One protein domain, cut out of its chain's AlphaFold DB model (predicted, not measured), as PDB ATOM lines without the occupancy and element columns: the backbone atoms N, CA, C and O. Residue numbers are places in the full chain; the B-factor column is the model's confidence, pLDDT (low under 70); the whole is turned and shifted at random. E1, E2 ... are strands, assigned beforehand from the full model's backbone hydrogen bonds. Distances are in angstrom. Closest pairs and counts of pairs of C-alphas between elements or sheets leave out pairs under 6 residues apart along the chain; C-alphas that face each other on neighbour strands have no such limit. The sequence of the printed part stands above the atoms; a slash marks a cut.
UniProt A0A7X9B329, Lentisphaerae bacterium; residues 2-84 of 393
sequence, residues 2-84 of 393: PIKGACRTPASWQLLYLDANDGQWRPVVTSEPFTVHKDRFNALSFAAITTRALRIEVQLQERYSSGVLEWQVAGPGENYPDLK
ATOM      1  N   PRO A   2      14.528  37.575 -19.539       39.38
ATOM      2  CA  PRO A   2      14.287  37.145 -18.167       39.38
ATOM      3  C   PRO A   2      15.508  36.370 -17.648       39.38
ATOM      4  O   PRO A   2      15.880  35.331 -18.181       39.38
ATOM      5  N   ILE A   3      16.131  36.894 -16.592       48.69
ATOM      6  CA  ILE A   3      17.517  36.601 -16.179       48.69
ATOM      7  C   ILE A   3      17.668  35.278 -15.383       48.69
ATOM      8  O   ILE A   3      18.751  34.970 -14.903       48.69
ATOM      9  N   LYS A   4      16.622  34.449 -15.215       53.66
ATOM     10  CA  LYS A   4      16.693  33.261 -14.320       53.66
ATOM     11  C   LYS A   4      16.001  31.972 -14.803       53.66
ATOM     12  O   LYS A   4      15.890  31.028 -14.028       53.66
ATOM     13  N   GLY A   5      15.546  31.891 -16.055       56.47
ATOM     14  CA  GLY A   5      14.885  30.686 -16.586       56.47
ATOM     15  C   GLY A   5      15.839  29.754 -17.344       56.47
ATOM     16  O   GLY A   5      16.404  30.145 -18.363       56.47
ATOM     17  N   ALA A   6      15.971  28.500 -16.901       68.88
ATOM     18  CA  ALA A   6      16.746  27.452 -17.584       68.88
ATOM     19  C   ALA A   6      16.027  26.833 -18.808       68.88
ATOM     20  O   ALA A   6      16.452  25.801 -19.316       68.88
ATOM     21  N   CYS A   7      14.944  27.443 -19.300       77.81
ATOM     22  CA  CYS A   7      14.219  26.945 -20.468       77.81
ATOM     23  C   CYS A   7      14.761  27.539 -21.779       77.81
ATOM     24  O   CYS A   7      15.194  28.697 -21.836       77.81
ATOM     25  N   ARG A   8      14.715  26.753 -22.853       86.62
ATOM     26  CA  ARG A   8      15.023  27.162 -24.232       86.62
ATOM     27  C   ARG A   8      13.867  26.785 -25.149       86.62
ATOM     28  O   ARG A   8      13.023  25.965 -24.791       86.62
ATOM     29  N   THR A   9      13.815  27.394 -26.329       91.31
ATOM     30  CA  THR A   9      12.964  26.881 -27.411       91.31
ATOM     31  C   THR A   9      13.389  25.448 -27.737       91.31
ATOM     32  O   THR A   9      14.556  25.109 -27.517       91.31
ATOM     33  N   PRO A  10      12.482  24.593 -28.230       93.25
ATOM     34  CA  PRO A  10      12.872  23.246 -28.622       93.25
ATOM     35  C   PRO A  10      13.910  23.281 -29.753       93.25
ATOM     36  O   PRO A  10      14.075  24.299 -30.430       93.25
ATOM     37  N   ALA A  11      14.640  22.181 -29.927       93.81
ATOM     38  CA  ALA A  11      15.549  22.004 -31.057       93.81
ATOM     39  C   ALA A  11      14.753  21.860 -32.360       93.81
ATOM     40  O   ALA A  11      15.077  22.488 -33.364       93.81
ATOM     41  N   SER A  12      13.680  21.076 -32.313       94.50
ATOM     42  CA  SER A  12      12.724  20.912 -33.401       94.50
ATOM     43  C   SER A  12      11.389  20.413 -32.857       94.50
ATOM     44  O   SER A  12      11.271  20.006 -31.697       94.50
ATOM     45  N   TRP A  13      10.368  20.461 -33.699       95.12
ATOM     46  CA  TRP A  13       9.092  19.816 -33.442       95.12
ATOM     47  C   TRP A  13       8.487  19.345 -34.759       95.12
ATOM     48  O   TRP A  13       8.852  19.843 -35.824       95.12
ATOM     49  N   GLN A  14       7.569  18.393 -34.668       95.75
ATOM     50  CA  GLN A  14       6.748  17.946 -35.784       95.75
ATOM     51  C   GLN A  14       5.293  17.792 -35.348       95.75
ATOM     52  O   GLN A  14       4.999  17.567 -34.170       95.75
ATOM     53  N   LEU A  15       4.382  17.916 -36.311       95.81
ATOM     54  CA  LEU A  15       2.953  17.722 -36.108       95.81
ATOM     55  C   LEU A  15       2.527  16.397 -36.736       95.81
ATOM     56  O   LEU A  15       2.812  16.135 -37.904       95.81
ATOM     57  N   LEU A  16       1.826  15.583 -35.955       97.06
ATOM     58  CA  LEU A  16       1.247  14.324 -36.386       97.06
ATOM     59  C   LEU A  16      -0.270  14.369 -36.244       97.06
ATOM     60  O   LEU A  16      -0.814  15.006 -35.336       97.06
ATOM     61  N   TYR A  17      -0.941  13.623 -37.106       96.81
ATOM     62  CA  TYR A  17      -2.368  13.374 -37.033       96.81
ATOM     63  C   TYR A  17      -2.647  11.886 -36.894       96.81
ATOM     64  O   TYR A  17      -1.849  11.043 -37.306       96.81
ATOM     65  N   LEU A  18      -3.788  11.570 -36.291       97.19
ATOM     66  CA  LEU A  18      -4.275  10.204 -36.212       97.19
ATOM     67  C   LEU A  18      -5.032   9.875 -37.501       97.19
ATOM     68  O   LEU A  18      -6.087  10.467 -37.753       97.19
ATOM     69  N   ASP A  19      -4.497   8.968 -38.313       93.31
ATOM     70  CA  ASP A  19      -5.135   8.535 -39.553       93.31
ATOM     71  C   ASP A  19      -6.443   7.801 -39.230       93.31
ATOM     72  O   ASP A  19      -6.498   6.910 -38.378       93.31
ATOM     73  N   ALA A  20      -7.527   8.236 -39.866       88.25
ATOM     74  CA  ALA A  20      -8.861   7.724 -39.583       88.25
ATOM     75  C   ALA A  20      -9.060   6.280 -40.070       88.25
ATOM     76  O   ALA A  20      -9.950   5.600 -39.562       88.25
ATOM     77  N   ASN A  21      -8.250   5.813 -41.025       88.94
ATOM     78  CA  ASN A  21      -8.421   4.500 -41.645       88.94
ATOM     79  C   ASN A  21      -7.824   3.375 -40.797       88.94
ATOM     80  O   ASN A  21      -8.415   2.305 -40.690       88.94
ATOM     81  N   ASP A  22      -6.653   3.610 -40.204       93.44
ATOM     82  CA  ASP A  22      -5.878   2.581 -39.497       93.44
ATOM     83  C   ASP A  22      -5.522   2.957 -38.048       93.44
ATOM     84  O   ASP A  22      -4.967   2.139 -37.313       93.44
ATOM     85  N   GLY A  23      -5.852   4.175 -37.605       92.75
ATOM     86  CA  GLY A  23      -5.540   4.651 -36.261       92.75
ATOM     87  C   GLY A  23      -4.044   4.847 -36.005       92.75
ATOM     88  O   GLY A  23      -3.640   4.894 -34.842       92.75
ATOM     89  N   GLN A  24      -3.215   4.951 -37.048       96.62
ATOM     90  CA  GLN A  24      -1.786   5.211 -36.910       96.62
ATOM     91  C   GLN A  24      -1.480   6.710 -36.904       96.62
ATOM     92  O   GLN A  24      -2.166   7.519 -37.527       96.62
ATOM     93  N   TRP A  25      -0.420   7.090 -36.189       97.50
ATOM     94  CA  TRP A  25       0.076   8.463 -36.191       97.50
ATOM     95  C   TRP A  25       0.932   8.701 -37.425       97.50
ATOM     96  O   TRP A  25       1.917   7.997 -37.641       97.50
ATOM     97  N   ARG A  26       0.571   9.711 -38.216       96.69
ATOM     98  CA  ARG A  26       1.291  10.090 -39.434       96.69
ATOM     99  C   ARG A  26       1.695  11.560 -39.372       96.69
ATOM    100  O   ARG A  26       0.917  12.368 -38.861       96.69
ATOM    101  N   PRO A  27       2.891  11.930 -39.858       96.31
ATOM    102  CA  PRO A  27       3.289  13.330 -39.926       96.31
ATOM    103  C   PRO A  27       2.402  14.087 -40.918       96.31
ATOM    104  O   PRO A  27       1.981  13.536 -41.937       96.31
ATOM    105  N   VAL A  28       2.127  15.360 -40.635       94.69
ATOM    106  CA  VAL A  28       1.466  16.232 -41.613       94.69
ATOM    107  C   VAL A  28       2.392  16.483 -42.803       94.69
ATOM    108  O   VAL A  28       3.601  16.656 -42.644       94.69
ATOM    109  N   VAL A  29       1.820  16.522 -44.005       91.94
ATOM    110  CA  VAL A  29       2.568  16.822 -45.229       91.94
ATOM    111  C   VAL A  29       2.513  18.325 -45.489       91.94
ATOM    112  O   VAL A  29       1.441  18.892 -45.698       91.94
ATOM    113  N   THR A  30       3.679  18.967 -45.472       91.56
ATOM    114  CA  THR A  30       3.840  20.415 -45.646       91.56
ATOM    115  C   THR A  30       5.138  20.734 -46.384       91.56
ATOM    116  O   THR A  30       6.117  19.995 -46.281       91.56
ATOM    117  N   SER A  31       5.137  21.834 -47.136       88.44
ATOM    118  CA  SER A  31       6.335  22.439 -47.727       88.44
ATOM    119  C   SER A  31       6.919  23.562 -46.862       88.44
ATOM    120  O   SER A  31       7.990  24.080 -47.184       88.44
ATOM    121  N   GLU A  32       6.237  23.956 -45.785       90.75
ATOM    122  CA  GLU A  32       6.690  25.004 -44.875       90.75
ATOM    123  C   GLU A  32       7.619  24.438 -43.787       90.75
ATOM    124  O   GLU A  32       7.443  23.306 -43.328       90.75
ATOM    125  N   PRO A  33       8.626  25.207 -43.340       91.88
ATOM    126  CA  PRO A  33       9.516  24.763 -42.280       91.88
ATOM    127  C   PRO A  33       8.845  24.840 -40.901       91.88
ATOM    128  O   PRO A  33       8.197  25.828 -40.553       91.88
ATOM    129  N   PHE A  34       9.112  23.847 -40.052       94.12
ATOM    130  CA  PHE A  34       8.781  23.905 -38.628       94.12
ATOM    131  C   PHE A  34       9.717  24.891 -37.912       94.12
ATOM    132  O   PHE A  34      10.898  24.616 -37.700       94.12
ATOM    133  N   THR A  35       9.198  26.064 -37.551       94.81
ATOM    134  CA  THR A  35       9.984  27.146 -36.935       94.81
ATOM    135  C   THR A  35       9.963  27.103 -35.402       94.81
ATOM    136  O   THR A  35       9.072  26.514 -34.791       94.81
ATOM    137  N   VAL A  36      10.967  27.714 -34.759       93.94
ATOM    138  CA  VAL A  36      11.134  27.753 -33.286       93.94
ATOM    139  C   VAL A  36      11.408  29.171 -32.761       93.94
ATOM    140  O   VAL A  36      12.190  29.388 -31.836       93.94
ATOM    141  N   HIS A  37      10.780  30.174 -33.371       91.44
ATOM    142  CA  HIS A  37      10.881  31.571 -32.964       91.44
ATOM    143  C   HIS A  37      10.345  31.799 -31.544       91.44
ATOM    144  O   HIS A  37       9.335  31.227 -31.130       91.44
ATOM    145  N   LYS A  38      11.019  32.688 -30.807       86.12
ATOM    146  CA  LYS A  38      10.586  33.159 -29.485       86.12
ATOM    147  C   LYS A  38       9.488  34.222 -29.617       86.12
ATOM    148  O   LYS A  38       9.480  34.989 -30.578       86.12
ATOM    149  N   ASP A  39       8.626  34.287 -28.601       82.62
ATOM    150  CA  ASP A  39       7.635  35.357 -28.381       82.62
ATOM    151  C   ASP A  39       6.646  35.590 -29.544       82.62
ATOM    152  O   ASP A  39       6.233  36.709 -29.845       82.62
ATOM    153  N   ARG A  40       6.273  34.512 -30.242       84.19
ATOM    154  CA  ARG A  40       5.243  34.503 -31.288       84.19
ATOM    155  C   ARG A  40       4.705  33.092 -31.505       84.19
ATOM    156  O   ARG A  40       5.334  32.124 -31.081       84.19
ATOM    157  N   PHE A  41       3.581  32.980 -32.209       86.31
ATOM    158  CA  PHE A  41       3.158  31.698 -32.764       86.31
ATOM    159  C   PHE A  41       4.142  31.247 -33.850       86.31
ATOM    160  O   PHE A  41       4.536  32.042 -34.705       86.31
ATOM    161  N   ASN A  42       4.528  29.972 -33.804       89.56
ATOM    162  CA  ASN A  42       5.219  29.297 -34.899       89.56
ATOM    163  C   ASN A  42       4.135  28.629 -35.748       89.56
ATOM    164  O   ASN A  42       3.539  27.645 -35.316       89.56
ATOM    165  N   ALA A  43       3.812  29.245 -36.885       88.19
ATOM    166  CA  ALA A  43       2.726  28.813 -37.757       88.19
ATOM    167  C   ALA A  43       3.217  27.787 -38.785       88.19
ATOM    168  O   ALA A  43       4.376  27.831 -39.198       88.19
ATOM    169  N   LEU A  44       2.318  26.885 -39.172       89.69
ATOM    170  CA  LEU A  44       2.547  25.876 -40.196       89.69
ATOM    171  C   LEU A  44       1.253  25.646 -40.977       89.69
ATOM    172  O   LEU A  44       0.254  25.213 -40.397       89.69
ATOM    173  N   SER A  45       1.296  25.879 -42.283       88.56
ATOM    174  CA  SER A  45       0.223  25.528 -43.213       88.56
ATOM    175  C   SER A  45       0.484  24.150 -43.820       88.56
ATOM    176  O   SER A  45       1.616  23.799 -44.152       88.56
ATOM    177  N   PHE A  46      -0.559  23.345 -43.983       91.12
ATOM    178  CA  PHE A  46      -0.469  22.010 -44.575       91.12
ATOM    179  C   PHE A  46      -1.777  21.650 -45.282       91.12
ATOM    180  O   PHE A  46      -2.793  22.327 -45.112       91.12
ATOM    181  N   ALA A  47      -1.746  20.602 -46.108       87.38
ATOM    182  CA  ALA A  47      -2.946  20.127 -46.792       87.38
ATOM    183  C   ALA A  47      -4.022  19.722 -45.772       87.38
ATOM    184  O   ALA A  47      -3.713  19.096 -44.759       87.38
ATOM    185  N   ALA A  48      -5.283  20.071 -46.041       89.38
ATOM    186  CA  ALA A  48      -6.388  19.746 -45.147       89.38
ATOM    187  C   ALA A  48      -6.474  18.230 -44.909       89.38
ATOM    188  O   ALA A  48      -6.445  17.436 -45.849       89.38
ATOM    189  N   ILE A  49      -6.601  17.845 -43.640       90.25
ATOM    190  CA  ILE A  49      -6.708  16.453 -43.203       90.25
ATOM    191  C   ILE A  49      -7.987  16.255 -42.394       90.25
ATOM    192  O   ILE A  49      -8.392  17.127 -41.625       90.25
ATOM    193  N   THR A  50      -8.589  15.077 -42.517       90.62
ATOM    194  CA  THR A  50      -9.681  14.646 -41.641       90.62
ATOM    195  C   THR A  50      -9.092  13.786 -40.533       90.62
ATOM    196  O   THR A  50      -8.550  12.713 -40.794       90.62
ATOM    197  N   THR A  51      -9.178  14.244 -39.286       93.44
ATOM    198  CA  THR A  51      -8.653  13.506 -38.133       93.44
ATOM    199  C   THR A  51      -9.478  13.772 -36.880       93.44
ATOM    200  O   THR A  51     -10.147  14.795 -36.764       93.44
ATOM    201  N   ARG A  52      -9.406  12.849 -35.919       93.12
ATOM    202  CA  ARG A  52     -10.006  12.999 -34.585       93.12
ATOM    203  C   ARG A  52      -9.006  13.427 -33.510       93.12
ATOM    204  O   ARG A  52      -9.414  13.683 -32.384       93.12
ATOM    205  N   ALA A  53      -7.707  13.432 -33.818       94.38
ATOM    206  CA  ALA A  53      -6.673  13.778 -32.852       94.38
ATOM    207  C   ALA A  53      -5.397  14.279 -33.536       94.38
ATOM    208  O   ALA A  53      -4.985  13.773 -34.578       94.38
ATOM    209  N   LEU A  54      -4.739  15.234 -32.884       95.50
ATOM    210  CA  LEU A  54      -3.441  15.777 -33.274       95.50
ATOM    211  C   LEU A  54      -2.430  15.551 -32.150       95.50
ATOM    212  O   LEU A  54      -2.796  15.469 -30.976       95.50
ATOM    213  N   ARG A  55      -1.154  15.467 -32.513       95.62
ATOM    214  CA  ARG A  55      -0.034  15.304 -31.584       95.62
ATOM    215  C   ARG A  55       1.132  16.161 -32.045       95.62
ATOM    216  O   ARG A  55       1.502  16.114 -33.210       95.62
ATOM    217  N   ILE A  56       1.736  16.895 -31.118       94.50
ATOM    218  CA  ILE A  56       3.032  17.533 -31.339       94.50
ATOM    219  C   ILE A  56       4.102  16.646 -30.713       94.50
ATOM    220  O   ILE A  56       4.027  16.326 -29.527       94.50
ATOM    221  N   GLU A  57       5.110  16.285 -31.496       95.19
ATOM    222  CA  GLU A  57       6.341  15.689 -30.983       95.19
ATOM    223  C   GLU A  57       7.433  16.750 -30.955       95.19
ATOM    224  O   GLU A  57       7.672  17.439 -31.945       95.19
ATOM    225  N   VAL A  58       8.070  16.908 -29.796       93.75
ATOM    226  CA  VAL A  58       9.039  17.973 -29.534       93.75
ATOM    227  C   VAL A  58      10.388  17.354 -29.210       93.75
ATOM    228  O   VAL A  58      10.502  16.577 -28.263       93.75
ATOM    229  N   GLN A  59      11.425  17.761 -29.937       94.69
ATOM    230  CA  GLN A  59      12.805  17.452 -29.590       94.69
ATOM    231  C   GLN A  59      13.378  18.591 -28.745       94.69
ATOM    232  O   GLN A  59      13.509  19.729 -29.202       94.69
ATOM    233  N   LEU A  60      13.742  18.289 -27.500       94.06
ATOM    234  CA  LEU A  60      14.389  19.250 -26.610       94.06
ATOM    235  C   LEU A  60      15.849  19.481 -27.017       94.06
ATOM    236  O   LEU A  60      16.501  18.595 -27.576       94.06
ATOM    237  N   GLN A  61      16.365  20.667 -26.698       91.56
ATOM    238  CA  GLN A  61      17.802  20.929 -26.760       91.56
ATOM    239  C   GLN A  61      18.510  20.199 -25.614       91.56
ATOM    240  O   GLN A  61      17.967  20.086 -24.513       91.56
ATOM    241  N   GLU A  62      19.733  19.721 -25.853       91.06
ATOM    242  CA  GLU A  62      20.506  19.013 -24.829       91.06
ATOM    243  C   GLU A  62      20.641  19.882 -23.567       91.06
ATOM    244  O   GLU A  62      21.026  21.048 -23.641       91.06
ATOM    245  N   ARG A  63      20.326  19.305 -22.399       88.56
ATOM    246  CA  ARG A  63      20.418  19.949 -21.070       88.56
ATOM    247  C   ARG A  63      19.457  21.117 -20.817       88.56
ATOM    248  O   ARG A  63      19.571  21.756 -19.772       88.56
ATOM    249  N   TYR A  64      18.496  21.378 -21.705       87.12
ATOM    250  CA  TYR A  64      17.497  22.434 -21.522       87.12
ATOM    251  C   TYR A  64      16.068  21.898 -21.626       87.12
ATOM    252  O   TYR A  64      15.747  21.078 -22.480       87.12
ATOM    253  N   SER A  65      15.178  22.416 -20.779       87.31
ATOM    254  CA  SER A  65      13.736  22.173 -20.900       87.31
ATOM    255  C   SER A  65      13.093  23.152 -21.887       87.31
ATOM    256  O   SER A  65      13.547  24.288 -22.038       87.31
ATOM    257  N   SER A  66      11.990  22.747 -22.516       88.19
ATOM    258  CA  SER A  66      11.147  23.607 -23.356       88.19
ATOM    259  C   SER A  66       9.691  23.493 -22.921       88.19
ATOM    260  O   SER A  66       9.264  22.438 -22.462       88.19
ATOM    261  N   GLY A  67       8.934  24.581 -23.056       81.50
ATOM    262  CA  GLY A  67       7.504  24.608 -22.758       81.50
ATOM    263  C   GLY A  67       6.705  25.062 -23.972       81.50
ATOM    264  O   GLY A  67       7.115  25.992 -24.667       81.50
ATOM    265  N   VAL A  68       5.563  24.419 -24.203       84.94
ATOM    266  CA  VAL A  68       4.523  24.894 -25.120       84.94
ATOM    267  C   VAL A  68       3.479  25.614 -24.271       84.94
ATOM    268  O   VAL A  68       2.951  25.026 -23.331       84.94
ATOM    269  N   LEU A  69       3.230  26.894 -24.555       81.44
ATOM    270  CA  LEU A  69       2.269  27.705 -23.795       81.44
ATOM    271  C   LEU A  69       0.838  27.526 -24.305       81.44
ATOM    272  O   LEU A  69      -0.087  27.367 -23.516       81.44
ATOM    273  N   GLU A  70       0.671  27.560 -25.623       82.44
ATOM    274  CA  GLU A  70      -0.613  27.465 -26.307       82.44
ATOM    275  C   GLU A  70      -0.382  26.927 -27.724       82.44
ATOM    276  O   GLU A  70       0.678  27.149 -28.317       82.44
ATOM    277  N   TRP A  71      -1.381  26.239 -28.269       87.69
ATOM    278  CA  TRP A  71      -1.468  25.880 -29.683       87.69
ATOM    279  C   TRP A  71      -2.890  26.130 -30.185       87.69
ATOM    280  O   TRP A  71      -3.848  26.070 -29.410       87.69
ATOM    281  N   GLN A  72      -3.018  26.424 -31.475       85.75
ATOM    282  CA  GLN A  72      -4.291  26.681 -32.141       85.75
ATOM    283  C   GLN A  72      -4.323  25.916 -33.462       85.75
ATOM    284  O   GLN A  72      -3.295  25.764 -34.123       85.75
ATOM    285  N   VAL A  73      -5.505  25.439 -33.838       86.88
ATOM    286  CA  VAL A  73      -5.750  24.698 -35.079       86.88
ATOM    287  C   VAL A  73      -6.988  25.307 -35.724       86.88
ATOM    288  O   VAL A  73      -7.966  25.559 -35.025       86.88
ATOM    289  N   ALA A  74      -6.919  25.563 -37.026       82.19
ATOM    290  CA  ALA A  74      -7.994  26.159 -37.811       82.19
ATOM    291  C   ALA A  74      -8.389  25.201 -38.942       82.19
ATOM    292  O   ALA A  74      -7.521  24.561 -39.545       82.19
ATOM    293  N   GLY A  75      -9.690  25.078 -39.207       82.19
ATOM    294  CA  GLY A  75     -10.210  24.344 -40.358       82.19
ATOM    295  C   GLY A  75     -10.003  25.096 -41.683       82.19
ATOM    296  O   GLY A  75      -9.636  26.274 -41.687       82.19
ATOM    297  N   PRO A  76     -10.247  24.449 -42.839       78.44
ATOM    298  CA  PRO A  76     -10.169  25.113 -44.139       78.44
ATOM    299  C   PRO A  76     -11.059  26.365 -44.196       78.44
ATOM    300  O   PRO A  76     -12.269  26.278 -44.012       78.44
ATOM    301  N   GLY A  77     -10.457  27.527 -44.468       70.19
ATOM    302  CA  GLY A  77     -11.164  28.812 -44.548       70.19
ATOM    303  C   GLY A  77     -11.375  29.530 -43.208       70.19
ATOM    304  O   GLY A  77     -11.891  30.647 -43.206       70.19
ATOM    305  N   GLU A  78     -10.952  28.947 -42.085       69.00
ATOM    306  CA  GLU A  78     -10.953  29.623 -40.786       69.00
ATOM    307  C   GLU A  78      -9.662  30.435 -40.597       69.00
ATOM    308  O   GLU A  78      -8.557  29.959 -40.852       69.00
ATOM    309  N   ASN A  79      -9.788  31.674 -40.116       61.59
ATOM    310  CA  ASN A  79      -8.639  32.453 -39.652       61.59
ATOM    311  C   ASN A  79      -8.360  32.120 -38.183       61.59
ATOM    312  O   ASN A  79      -9.299  32.006 -37.392       61.59
ATOM    313  N   TYR A  80      -7.085  32.042 -37.791       62.97
ATOM    314  CA  TYR A  80      -6.720  31.951 -36.375       62.97
ATOM    315  C   TYR A  80      -7.330  33.137 -35.611       62.97
ATOM    316  O   TYR A  80      -7.147  34.284 -36.037       62.97
ATOM    317  N   PRO A  81      -8.049  32.911 -34.499       54.78
ATOM    318  CA  PRO A  81      -8.550  34.012 -33.701       54.78
ATOM    319  C   PRO A  81      -7.354  34.791 -33.144       54.78
ATOM    320  O   PRO A  81      -6.589  34.279 -32.326       54.78
ATOM    321  N   ASP A  82      -7.185  36.044 -33.572       57.69
ATOM    322  CA  ASP A  82      -6.222  36.947 -32.943       57.69
ATOM    323  C   ASP A  82      -6.750  37.329 -31.558       57.69
ATOM    324  O   ASP A  82      -7.422  38.342 -31.378       57.69
ATOM    325  N   LEU A  83      -6.439  36.502 -30.559       53.19
ATOM    326  CA  LEU A  83      -6.825  36.721 -29.164       53.19
ATOM    327  C   LEU A  83      -6.212  38.004 -28.569       53.19
ATOM    328  O   LEU A  83      -6.585  38.397 -27.461       53.19
ATOM    329  N   LYS A  84      -5.280  38.674 -29.270       55.41
ATOM    330  CA  LYS A  84      -4.757  39.997 -28.889       55.41
ATOM    331  C   LYS A  84      -5.606  41.139 -29.447       55.41
ATOM    332  O   LYS A  84      -5.502  42.265 -28.954       55.41
TER     333      LYS A  84
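Overview. This is residues 2 to 84 of the 393 residues of a protein of Lentisphaerae bacterium (UniProt A0A7X9B329). With little regular structure, the model is a ribbon of two long strands, E1 and E3, short E2 paired along E1's other edge, while residues 32 to 46 and 68 to 84 loop over one face. The printed part has 83 residues, 20 in three named strands, E1, E2, E3, with no named helix: all strand, an antiparallel sheet ordered E2 E1 E3. It is only just loose, close to compact, radius of gyration of the C-alphas 14.6 A, spanning 47 by 31 by 22 A.

Arrangement. E1, residues 12 to 19, and E2, residues 25 to 27, are an antiparallel hairpin; N 17 and O 26, 2.8 A apart, are within hydrogen-bond range. E3, residues 51 to 59, is antiparallel to E1 at 158 degrees; N 16 and O 55, 2.8 A apart, are within hydrogen-bond range.

Along the chain. E1 begins at C-alpha 12 (12.724, 20.912, -33.401) and is 22.6 A long, E2 6.9 A. E3, 23.4 A, ends at C-alpha 59 (12.805, 17.452, -29.590).

Size, cuts and confidence. The farthest C-alphas, Ile 3 and Asn 21, are 48.5 A apart. The printed part has no cut; E2 to E3 is a long link. Residues 2 to 6 and 78 to 84 have pLDDT under 70.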